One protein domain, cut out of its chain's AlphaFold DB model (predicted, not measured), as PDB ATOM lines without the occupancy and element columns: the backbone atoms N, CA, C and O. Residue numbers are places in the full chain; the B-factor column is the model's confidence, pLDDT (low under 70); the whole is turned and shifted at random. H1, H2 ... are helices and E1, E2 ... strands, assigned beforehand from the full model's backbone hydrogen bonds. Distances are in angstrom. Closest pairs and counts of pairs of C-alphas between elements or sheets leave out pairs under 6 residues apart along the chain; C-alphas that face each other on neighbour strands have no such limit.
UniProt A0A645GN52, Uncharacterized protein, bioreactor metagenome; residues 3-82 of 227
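This is residues 3 to 82 of the 227 residues of an uncharacterized protein of bioreactor metagenome (UniProt A0A645GN52). What is the main picture? A small three-stranded sheet, E1, E4 and E5, has a long hairpin arm, E2 and E3, reaching away along the longest axis, while the short helices H1 and H2 lie off to one side, with H2 just reaching the sheet. The tips, residues 19 to 24 of the arm and 51 to 56 of the E4 to E5 loop, stick out at opposite ends. What is the make-up? The printed part has 80 residues with E1 E2 E3 E4 E5 H1 H2 along the chain, sheet orders E1 - E4 - E5 and E2 - E3, both antiparallel, and a mixed class of helices and strands. How spread is it? It is extended, with a radius of gyration of the C-alphas of 20.5 A and spans of 72 by 33 by 20 A.

How is the larger sheet paired? E4, residues 44 to 48, is the inner strand, antiparallel to edge strands E1, residues 3 to 6, at 164 degrees and E5, residues 59 to 63, at 178 degrees. N 4 and O 46, 2.8 A, and N 47 and O 60, 2.8 A, are within hydrogen-bond range; E4 and E5 form a hairpin. Which helix is on it? H2, residues 77 to 82, is on the sheet but only grazes it with residues 78 to 79; its closest C-alphas to E5 are Phe 78 and Asp 63, 7.5 A apart. H1, residues 72 to 75, is not on it and meets H2 only through their link. In H2, 1 of 2 O i to N i+4 pairs is within hydrogen-bond range; H1 is too short for such a pair. What of the arm? E2, residues 10 to 20, and E3, residues 23 to 34, form an antiparallel hairpin at 157 degrees, with N 16 and O 27 2.8 A apart, and E3 bends by 56 degrees at residue 31.

Where are the anchors? E1 begins at C-alpha 3 (-14.742, -51.860, 45.524), and H2 ends at C-alpha 82 (-27.332, -55.131, 50.717). How long are the longer strands? From first to last C-alpha, E2 measures 30.8 A, E3 29.2 A, E4 13.6 A and E5 12.4 A.

How large is it? The two C-alphas farthest apart, those of Glu 22 and Glu 54, are 72.2 A apart. Are there cuts or long links? The printed part has no cut, and no link between named elements is long. Where is confidence low? Residues 65 to 76 are under 70; the mean pLDDT of the printed part is 82.0.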
ATOM      1  N   GLY A   3     -13.885 -53.042  45.377       93.44
ATOM      2  CA  GLY A   3     -14.742 -51.860  45.524       93.44
ATOM      3  C   GLY A   3     -16.139 -52.089  44.952       93.44
ATOM      4  O   GLY A   3     -16.272 -52.566  43.828       93.44
ATOM      5  N   ILE A   4     -17.172 -51.704  45.697       93.56
ATOM      6  CA  ILE A   4     -18.563 -51.643  45.245       93.56
ATOM      7  C   ILE A   4     -18.988 -50.178  45.238       93.56
ATOM      8  O   ILE A   4     -18.924 -49.502  46.263       93.56
ATOM      9  N   ILE A   5     -19.455 -49.684  44.094       92.19
ATOM     10  CA  ILE A   5     -19.910 -48.301  43.932       92.19
ATOM     11  C   ILE A   5     -21.362 -48.333  43.470       92.19
ATOM     12  O   ILE A   5     -21.665 -48.887  42.416       92.19
ATOM     13  N   LYS A   6     -22.264 -47.719  44.242       89.50
ATOM     14  CA  LYS A   6     -23.656 -47.550  43.822       89.50
ATOM     15  C   LYS A   6     -23.756 -46.300  42.954       89.50
ATOM     16  O   LYS A   6     -23.593 -45.182  43.447       89.50
ATOM     17  N   MET A   7     -24.044 -46.502  41.674       87.44
ATOM     18  CA  MET A   7     -24.318 -45.432  40.720       87.44
ATOM     19  C   MET A   7     -25.810 -45.417  40.412       87.44
ATOM     20  O   MET A   7     -26.332 -46.350  39.811       87.44
ATOM     21  N   ASP A   8     -26.493 -44.372  40.870       83.81
ATOM     22  CA  ASP A   8     -27.896 -44.151  40.536       83.81
ATOM     23  C   ASP A   8     -28.007 -43.582  39.126       83.81
ATOM     24  O   ASP A   8     -27.242 -42.685  38.766       83.81
ATOM     25  N   TYR A   9     -28.972 -44.073  38.349       86.25
ATOM     26  CA  TYR A   9     -29.291 -43.466  37.065       86.25
ATOM     27  C   TYR A   9     -29.691 -42.004  37.257       86.25
ATOM     28  O   TYR A   9     -30.439 -41.651  38.174       86.25
ATOM     29  N   VAL A  10     -29.184 -41.151  36.377       84.00
ATOM     30  CA  VAL A  10     -29.476 -39.724  36.358       84.00
ATOM     31  C   VAL A  10     -30.216 -39.370  35.081       84.00
ATOM     32  O   VAL A  10     -29.983 -39.940  34.017       84.00
ATOM     33  N   LYS A  11     -31.127 -38.404  35.199       84.62
ATOM     34  CA  LYS A  11     -31.811 -37.838  34.042       84.62
ATOM     35  C   LYS A  11     -30.826 -36.959  33.275       84.62
ATOM     36  O   LYS A  11     -30.515 -35.852  33.716       84.62
ATOM     37  N   ASN A  12     -30.383 -37.454  32.132       82.56
ATOM     38  CA  ASN A  12     -29.613 -36.714  31.148       82.56
ATOM     39  C   ASN A  12     -30.531 -36.245  30.016       82.56
ATOM     40  O   ASN A  12     -31.718 -36.572  29.973       82.56
ATOM     41  N   TYR A  13     -29.984 -35.450  29.108       87.38
ATOM     42  CA  TYR A  13     -30.679 -35.025  27.903       87.38
ATOM     43  C   TYR A  13     -29.815 -35.372  26.701       87.38
ATOM     44  O   TYR A  13     -28.619 -35.082  26.690       87.38
ATOM     45  N   THR A  14     -30.430 -36.000  25.707       87.50
ATOM     46  CA  THR A  14     -29.820 -36.261  24.405       87.50
ATOM     47  C   THR A  14     -30.613 -35.540  23.321       87.50
ATOM     48  O   THR A  14     -31.691 -35.003  23.581       87.50
ATOM     49  N   HIS A  15     -30.064 -35.487  22.114       89.19
ATOM     50  CA  HIS A  15     -30.734 -34.897  20.965       89.19
ATOM     51  C   HIS A  15     -31.231 -35.999  20.027       89.19
ATOM     52  O   HIS A  15     -30.530 -36.981  19.784       89.19
ATOM     53  N   SER A  16     -32.438 -35.826  19.498       88.25
ATOM     54  CA  SER A  16     -32.976 -36.617  18.396       88.25
ATOM     55  C   SER A  16     -33.043 -35.736  17.160       88.25
ATOM     56  O   SER A  16     -33.528 -34.609  17.237       88.25
ATOM     57  N   ILE A  17     -32.544 -36.239  16.033       89.19
ATOM     58  CA  ILE A  17     -32.564 -35.521  14.757       89.19
ATOM     59  C   ILE A  17     -33.627 -36.164  13.880       89.19
ATOM     60  O   ILE A  17     -33.504 -37.330  13.506       89.19
ATOM     61  N   ASN A  18     -34.652 -35.388  13.548       88.56
ATOM     62  CA  ASN A  18     -35.736 -35.792  12.671       88.56
ATOM     63  C   ASN A  18     -35.635 -35.005  11.357       88.56
ATOM     64  O   ASN A  18     -35.433 -33.790  11.353       88.56
ATOM     65  N   PHE A  19     -35.761 -35.704  10.229       86.88
ATOM     66  CA  PHE A  19     -35.717 -35.093   8.902       86.88
ATOM     67  C   PHE A  19     -37.133 -34.986   8.338       86.88
ATOM     68  O   PHE A  19     -37.735 -35.994   7.969       86.88
ATOM     69  N   ASN A  20     -37.646 -33.759   8.245       83.50
ATOM     70  CA  ASN A  20     -38.961 -33.450   7.687       83.50
ATOM     71  C   ASN A  20     -38.782 -32.713   6.348       83.50
ATOM     72  O   ASN A  20     -38.863 -31.485   6.260       83.50
ATOM     73  N   GLY A  21     -38.500 -33.475   5.287       83.94
ATOM     74  CA  GLY A  21     -38.162 -32.926   3.969       83.94
ATOM     75  C   GLY A  21     -36.760 -32.303   3.953       83.94
ATOM     76  O   GLY A  21     -35.796 -32.963   4.322       83.94
ATOM     77  N   GLU A  22     -36.642 -31.037   3.536       84.50
ATOM     78  CA  GLU A  22     -35.372 -30.277   3.549       84.50
ATOM     79  C   GLU A  22     -35.062 -29.612   4.904       84.50
ATOM     80  O   GLU A  22     -34.023 -28.970   5.063       84.50
ATOM     81  N   LYS A  23     -35.962 -29.729   5.889       83.38
ATOM     82  CA  LYS A  23     -35.793 -29.133   7.217       83.38
ATOM     83  C   LYS A  23     -35.300 -30.167   8.224       83.38
ATOM     84  O   LYS A  23     -35.715 -31.327   8.199       83.38
ATOM     85  N   ILE A  24     -34.425 -29.708   9.115       89.50
ATOM     86  CA  ILE A  24     -33.877 -30.489  10.221       89.50
ATOM     87  C   ILE A  24     -34.576 -30.035  11.500       89.50
ATOM     88  O   ILE A  24     -34.436 -28.875  11.890       89.50
ATOM     89  N   ASP A  25     -35.272 -30.962  12.150       89.00
ATOM     90  CA  ASP A  25     -35.851 -30.764  13.474       89.00
ATOM     91  C   ASP A  25     -34.947 -31.451  14.509       89.00
ATOM     92  O   ASP A  25     -34.604 -32.629  14.373       89.00
ATOM     93  N   ILE A  26     -34.514 -30.699  15.523       90.75
ATOM     94  CA  ILE A  26     -33.662 -31.203  16.608       90.75
ATOM     95  C   ILE A  26     -34.454 -31.127  17.909       90.75
ATOM     96  O   ILE A  26     -34.675 -30.041  18.444       90.75
ATOM     97  N   ASP A  27     -34.827 -32.289  18.435       90.44
ATOM     98  CA  ASP A  27     -35.548 -32.412  19.697       90.44
ATOM     99  C   ASP A  27     -34.585 -32.743  20.835       90.44
ATOM    100  O   ASP A  27     -33.743 -33.632  20.713       90.44
ATOM    101  N   ILE A  28     -34.733 -32.064  21.973       90.81
ATOM    102  CA  ILE A  28     -34.030 -32.426  23.207       90.81
ATOM    103  C   ILE A  28     -34.924 -33.379  23.992       90.81
ATOM    104  O   ILE A  28     -35.961 -32.979  24.525       90.81
ATOM    105  N   ILE A  29     -34.503 -34.635  24.091       91.06
ATOM    106  CA  ILE A  29     -35.258 -35.695  24.757       91.06
ATOM    107  C   ILE A  29     -34.551 -36.148  26.039       91.06
ATOM    108  O   ILE A  29     -33.318 -36.230  26.081       91.06
ATOM    109  N   PRO A  30     -35.301 -36.421  27.120       88.38
ATOM    110  CA  PRO A  30     -34.716 -36.925  28.350       88.38
ATOM    111  C   PRO A  30     -34.250 -38.378  28.178       88.38
ATOM    112  O   PRO A  30     -35.000 -39.221  27.694       88.38
ATOM    113  N   ASP A  31     -33.035 -38.673  28.631       84.62
ATOM    114  CA  ASP A  31     -32.489 -40.024  28.762       84.62
ATOM    115  C   ASP A  31     -32.357 -40.369  30.251       84.62
ATOM    116  O   ASP A  31     -31.694 -39.672  31.019       84.62
ATOM    117  N   HIS A  32     -33.012 -41.450  30.664       83.94
ATOM    118  CA  HIS A  32     -33.045 -41.917  32.049       83.94
ATOM    119  C   HIS A  32     -32.092 -43.088  32.319       83.94
ATOM    120  O   HIS A  32     -32.110 -43.642  33.414       83.94
ATOM    121  N   THR A  33     -31.277 -43.478  31.338       84.00
ATOM    122  CA  THR A  33     -30.318 -44.592  31.444       84.00
ATOM    123  C   THR A  33     -28.881 -44.127  31.681       84.00
ATOM    124  O   THR A  33     -27.971 -44.938  31.857       84.00
ATOM    125  N   GLY A  34     -28.670 -42.814  31.741       82.00
ATOM    126  CA  GLY A  34     -27.367 -42.221  31.981       82.00
ATOM    127  C   GLY A  34     -26.834 -42.498  33.385       82.00
ATOM    128  O   GLY A  34     -27.550 -42.369  34.378       82.00
ATOM    129  N   LEU A  35     -25.549 -42.837  33.476       85.62
ATOM    130  CA  LEU A  35     -24.830 -42.884  34.749       85.62
ATOM    131  C   LEU A  35     -24.374 -41.474  35.176       85.62
ATOM    132  O   LEU A  35     -24.265 -40.579  34.331       85.62
ATOM    133  N   PRO A  36     -24.089 -41.259  36.475       84.81
ATOM    134  CA  PRO A  36     -23.574 -39.990  36.981       84.81
ATOM    135  C   PRO A  36     -22.294 -39.557  36.260       84.81
ATOM    136  O   PRO A  36     -21.386 -40.362  36.049       84.81
ATOM    137  N   ALA A  37     -22.191 -38.268  35.933       82.12
ATOM    138  CA  ALA A  37     -20.960 -37.695  35.393       82.12
ATOM    139  C   ALA A  37     -19.811 -37.778  36.417       82.12
ATOM    140  O   ALA A  37     -20.039 -37.777  37.625       82.12
ATOM    141  N   SER A  38     -18.560 -37.758  35.947       80.81
ATOM    142  CA  SER A  38     -17.359 -37.835  36.800       80.81
ATOM    143  C   SER A  38     -17.249 -36.713  37.843       80.81
ATOM    144  O   SER A  38     -16.589 -36.877  38.867       80.81
ATOM    145  N   SER A  39     -17.911 -35.578  37.613       81.69
ATOM    146  CA  SER A  39     -18.007 -34.461  38.560       81.69
ATOM    147  C   SER A  39     -18.978 -34.723  39.717       81.69
ATOM    148  O   SER A  39     -18.896 -34.066  40.761       81.69
ATOM    149  N   GLN A  40     -19.901 -35.676  39.566       81.56
ATOM    150  CA  GLN A  40     -20.884 -36.008  40.584       81.56
ATOM    151  C   GLN A  40     -20.252 -36.904  41.648       81.56
ATOM    152  O   GLN A  40     -19.760 -37.998  41.385       81.56
ATOM    153  N   LYS A  41     -20.278 -36.436  42.900       83.56
ATOM    154  CA  LYS A  41     -19.716 -37.188  44.025       83.56
ATOM    155  C   LYS A  41     -20.503 -38.477  44.252       83.56
ATOM    156  O   LYS A  41     -21.728 -38.432  44.400       83.56
ATOM    157  N   ILE A  42     -19.783 -39.586  44.389       87.44
ATOM    158  CA  ILE A  42     -20.337 -40.864  44.837       87.44
ATOM    159  C   ILE A  42     -20.979 -40.686  46.214       87.44
ATOM    160  O   ILE A  42     -20.382 -40.112  47.127       87.44
ATOM    161  N   GLN A  43     -22.219 -41.157  46.337       86.44
ATOM    162  CA  GLN A  43     -22.993 -41.056  47.575       86.44
ATOM    163  C   GLN A  43     -22.910 -42.333  48.408       86.44
ATOM    164  O   GLN A  43     -22.875 -42.239  49.631       86.44
ATOM    165  N   LYS A  44     -22.864 -43.506  47.762       89.94
ATOM    166  CA  LYS A  44     -22.781 -44.801  48.440       89.94
ATOM    167  C   LYS A  44     -21.716 -45.695  47.806       89.94
ATOM    168  O   LYS A  44     -21.752 -45.935  46.598       89.94
ATOM    169  N   CYS A  45     -20.780 -46.187  48.606       92.81
ATOM    170  CA  CYS A  45     -19.790 -47.175  48.180       92.81
ATOM    171  C   CYS A  45     -19.263 -47.987  49.364       92.81
ATOM    172  O   CYS A  45     -19.350 -47.556  50.513       92.81
ATOM    173  N   ALA A  46     -18.672 -49.139  49.068       93.62
ATOM    174  CA  ALA A  46     -17.968 -49.967  50.032       93.62
ATOM    175  C   ALA A  46     -16.647 -50.466  49.444       93.62
ATOM    176  O   ALA A  46     -16.568 -50.770  48.255       93.62
ATOM    177  N   PHE A  47     -15.623 -50.576  50.280       94.06
ATOM    178  CA  PHE A  47     -14.361 -51.223  49.956       94.06
ATOM    179  C   PHE A  47     -14.175 -52.415  50.884       94.06
ATOM    180  O   PHE A  47     -14.111 -52.257  52.100       94.06
ATOM    181  N   ILE A  48     -14.106 -53.602  50.295       92.50
ATOM    182  CA  ILE A  48     -13.945 -54.882  50.975       92.50
ATOM    183  C   ILE A  48     -12.454 -55.199  51.015       92.50
ATOM    184  O   ILE A  48     -11.805 -55.321  49.965       92.50
ATOM    185  N   LYS A  49     -11.897 -55.298  52.218       90.44
ATOM    186  CA  LYS A  49     -10.497 -55.668  52.429       90.44
ATOM    187  C   LYS A  49     -10.308 -57.164  52.165       90.44
ATOM    188  O   LYS A  49     -11.265 -57.928  52.074       90.44
ATOM    189  N   PHE A  50      -9.066 -57.575  51.924       89.12
ATOM    190  CA  PHE A  50      -8.770 -59.007  51.865       89.12
ATOM    191  C   PHE A  50      -8.809 -59.580  53.281       89.12
ATOM    192  O   PHE A  50      -8.411 -58.880  54.211       89.12
ATOM    193  N   ILE A  51      -9.274 -60.824  53.410       86.00
ATOM    194  CA  ILE A  51      -9.392 -61.518  54.696       86.00
ATOM    195  C   ILE A  51      -8.012 -61.603  55.341       86.00
ATOM    196  O   ILE A  51      -7.062 -62.082  54.721       86.00
ATOM    197  N   ASP A  52      -7.935 -61.155  56.585       85.94
ATOM    198  CA  ASP A  52      -6.734 -61.166  57.402       85.94
ATOM    199  C   ASP A  52      -7.167 -61.356  58.866       85.94
ATOM    200  O   ASP A  52      -8.012 -60.589  59.336       85.94
ATOM    201  N   PRO A  53      -6.643 -62.371  59.576       82.12
ATOM    202  CA  PRO A  53      -7.016 -62.656  60.959       82.12
ATOM    203  C   PRO A  53      -6.783 -61.501  61.941       82.12
ATOM    204  O   PRO A  53      -7.408 -61.490  62.996       82.12
ATOM    205  N   GLU A  54      -5.897 -60.554  61.622       85.44
ATOM    206  CA  GLU A  54      -5.574 -59.419  62.497       85.44
ATOM    207  C   GLU A  54      -6.421 -58.165  62.209       85.44
ATOM    208  O   GLU A  54      -6.255 -57.135  62.862       85.44
ATOM    209  N   GLN A  55      -7.337 -58.205  61.234       82.25
ATOM    210  CA  GLN A  55      -8.161 -57.043  60.899       82.25
ATOM    211  C   GLN A  55      -9.321 -56.838  61.879       82.25
ATOM    212  O   GLN A  55     -10.175 -57.699  62.047       82.25
ATOM    213  N   GLU A  56      -9.420 -55.626  62.433       82.50
ATOM    214  CA  GLU A  56     -10.555 -55.209  63.274       82.50
ATOM    215  C   GLU A  56     -11.872 -55.048  62.495       82.50
ATOM    216  O   GLU A  56     -12.957 -55.109  63.071       82.50
ATOM    217  N   TYR A  57     -11.793 -54.807  61.184       86.69
ATOM    218  CA  TYR A  57     -12.954 -54.622  60.316       86.69
ATOM    219  C   TYR A  57     -12.667 -55.058  58.875       86.69
ATOM    220  O   TYR A  57     -11.580 -54.823  58.335       86.69
ATOM    221  N   ASP A  58     -13.702 -55.599  58.226       88.88
ATOM    222  CA  ASP A  58     -13.624 -56.148  56.865       88.88
ATOM    223  C   ASP A  58     -13.983 -55.131  55.767       88.88
ATOM    224  O   ASP A  58     -13.539 -55.247  54.620       88.88
ATOM    225  N   LEU A  59     -14.810 -54.128  56.096       90.25
ATOM    226  CA  LEU A  59     -15.356 -53.168  55.133       90.25
ATOM    227  C   LEU A  59     -15.115 -51.718  55.551       90.25
ATOM    228  O   LEU A  59     -15.386 -51.326  56.681       90.25
ATOM    229  N   LEU A  60     -14.725 -50.890  54.584       89.38
ATOM    230  CA  LEU A  60     -14.857 -49.436  54.665       89.38
ATOM    231  C   LEU A  60     -16.103 -49.024  53.886       89.38
ATOM    232  O   LEU A  60     -16.165 -49.238  52.676       89.38
ATOM    233  N   VAL A  61     -17.089 -48.428  54.555       88.56
ATOM    234  CA  VAL A  61     -18.379 -48.085  53.941       88.56
ATOM    235  C   VAL A  61     -18.621 -46.582  54.009       88.56
ATOM    236  O   VAL A  61     -18.460 -45.959  55.053       88.56
ATOM    237  N   MET A  62     -19.039 -45.993  52.890       87.38
ATOM    238  CA  MET A  62     -19.574 -44.636  52.833       87.38
ATOM    239  C   MET A  62     -21.030 -44.718  52.392       87.38
ATOM    240  O   MET A  62     -21.311 -45.193  51.295       87.38
ATOM    241  N   ASP A  63     -21.941 -44.204  53.214       86.62
ATOM    242  CA  ASP A  63     -23.345 -44.013  52.857       86.62
ATOM    243  C   ASP A  63     -23.796 -42.598  53.236       86.62
ATOM    244  O   ASP A  63     -24.168 -42.309  54.373       86.62
ATOM    245  N   LYS A  64     -23.747 -41.678  52.270       80.00
ATOM    246  CA  LYS A  64     -24.327 -40.345  52.430       80.00
ATOM    247  C   LYS A  64     -25.840 -40.437  52.285       80.00
ATOM    248  O   LYS A  64     -26.384 -40.452  51.179       80.00
ATOM    249  N   GLN A  65     -26.516 -40.471  53.422       69.06
ATOM    250  CA  GLN A  65     -27.963 -40.333  53.506       69.06
ATOM    251  C   GLN A  65     -28.346 -38.847  53.567       69.06
ATOM    252  O   GLN A  65     -27.695 -38.044  54.243       69.06
ATOM    253  N   LYS A  66     -29.418 -38.461  52.866       58.78
ATOM    254  CA  LYS A  66     -30.070 -37.168  53.107       58.78
ATOM    255  C   LYS A  66     -30.849 -37.297  54.417       58.78
ATOM    256  O   LYS A  66     -31.603 -38.249  54.575       58.78
ATOM    257  N   LYS A  67     -30.664 -36.360  55.351       50.22
ATOM    258  CA  LYS A  67     -31.341 -36.328  56.662       50.22
ATOM    259  C   LYS A  67     -32.839 -35.982  56.539       50.22
ATOM    260  O   LYS A  67     -33.280 -35.001  57.126       50.22
ATOM    261  N   ASN A  68     -33.619 -36.751  55.784       50.25
ATOM    262  CA  ASN A  68     -35.077 -36.672  55.838       50.25
ATOM    263  C   ASN A  68     -35.589 -37.803  56.732       50.25
ATOM    264  O   ASN A  68     -35.352 -38.974  56.454       50.25
ATOM    265  N   LYS A  69     -36.274 -37.429  57.819       48.81
ATOM    266  CA  LYS A  69     -36.805 -38.344  58.844       48.81
ATOM    267  C   LYS A  69     -37.868 -39.327  58.320       48.81
ATOM    268  O   LYS A  69     -38.222 -40.246  59.041       48.81
ATOM    269  N   GLU A  70     -38.365 -39.148  57.099       47.72
ATOM    270  CA  GLU A  70     -39.458 -39.951  56.529       47.72
ATOM    271  C   GLU A  70     -38.989 -41.212  55.775       47.72
ATOM    272  O   GLU A  70     -39.796 -42.097  55.512       47.72
ATOM    273  N   GLU A  71     -37.693 -41.356  55.469       49.25
ATOM    274  CA  GLU A  71     -37.158 -42.500  54.703       49.25
ATOM    275  C   GLU A  71     -36.343 -43.477  55.569       49.25
ATOM    276  O   GLU A  71     -35.283 -43.955  55.166       49.25
ATOM    277  N   GLU A  72     -36.832 -43.818  56.762       47.50
ATOM    278  CA  GLU A  72     -36.186 -44.799  57.657       47.50
ATOM    279  C   GLU A  72     -36.017 -46.192  57.000       47.50
ATOM    280  O   GLU A  72     -35.097 -46.947  57.318       47.50
ATOM    281  N   TYR A  73     -36.858 -46.508  56.007       48.81
ATOM    282  CA  TYR A  73     -36.798 -47.758  55.243       48.81
ATOM    283  C   TYR A  73     -35.708 -47.770  54.154       48.81
ATOM    284  O   TYR A  73     -35.162 -48.826  53.830       48.81
ATOM    285  N   GLY A  74     -35.384 -46.607  53.576       53.44
ATOM    286  CA  GLY A  74     -34.420 -46.479  52.475       53.44
ATOM    287  C   GLY A  74     -32.998 -46.176  52.945       53.44
ATOM    288  O   GLY A  74     -32.029 -46.634  52.332       53.44
ATOM    289  N   SER A  75     -32.868 -45.449  54.056       57.56
ATOM    290  CA  SER A  75     -31.591 -45.069  54.662       57.56
ATOM    291  C   SER A  75     -30.738 -46.288  55.023       57.56
ATOM    292  O   SER A  75     -29.565 -46.353  54.669       57.56
ATOM    293  N   ASN A  76     -31.336 -47.313  55.624       67.44
ATOM    294  CA  ASN A  76     -30.604 -48.469  56.145       67.44
ATOM    295  C   ASN A  76     -30.417 -49.635  55.161       67.44
ATOM    296  O   ASN A  76     -29.803 -50.641  55.516       67.44
ATOM    297  N   TYR A  77     -30.913 -49.539  53.923       82.25
ATOM    298  CA  TYR A  77     -30.859 -50.663  52.984       82.25
ATOM    299  C   TYR A  77     -29.424 -51.024  52.572       82.25
ATOM    300  O   TYR A  77     -29.062 -52.198  52.580       82.25
ATOM    301  N   PHE A  78     -28.590 -50.034  52.231       87.00
ATOM    302  CA  PHE A  78     -27.259 -50.304  51.677       87.00
ATOM    303  C   PHE A  78     -26.353 -51.022  52.685       87.00
ATOM    304  O   PHE A  78     -25.761 -52.044  52.356       87.00
ATOM    305  N   ILE A  79     -26.310 -50.539  53.927       87.00
ATOM    306  CA  ILE A  79     -25.497 -51.126  54.998       87.00
ATOM    307  C   ILE A  79     -26.129 -52.432  55.507       87.00
ATOM    308  O   ILE A  79     -25.499 -53.486  55.438       87.00
ATOM    309  N   ASN A  80     -27.397 -52.404  55.937       83.00
ATOM    310  CA  ASN A  80     -27.983 -53.530  56.677       83.00
ATOM    311  C   ASN A  80     -28.520 -54.656  55.786       83.00
ATOM    312  O   ASN A  80     -28.540 -55.806  56.216       83.00
ATOM    313  N   LYS A  81     -29.033 -54.347  54.586       86.19
ATOM    314  CA  LYS A  81     -29.695 -55.340  53.716       86.19
ATOM    315  C   LYS A  81     -28.826 -55.774  52.546       86.19
ATOM    316  O   LYS A  81     -28.790 -56.961  52.250       86.19
ATOM    317  N   PHE A  82     -28.160 -54.832  51.882       89.62
ATOM    318  CA  PHE A  82     -27.332 -55.131  50.717       89.62
ATOM    319  C   PHE A  82     -25.945 -55.642  51.120       89.62
ATOM    320  O   PHE A  82     -25.553 -56.720  50.688       89.62
TER     321      PHE A  82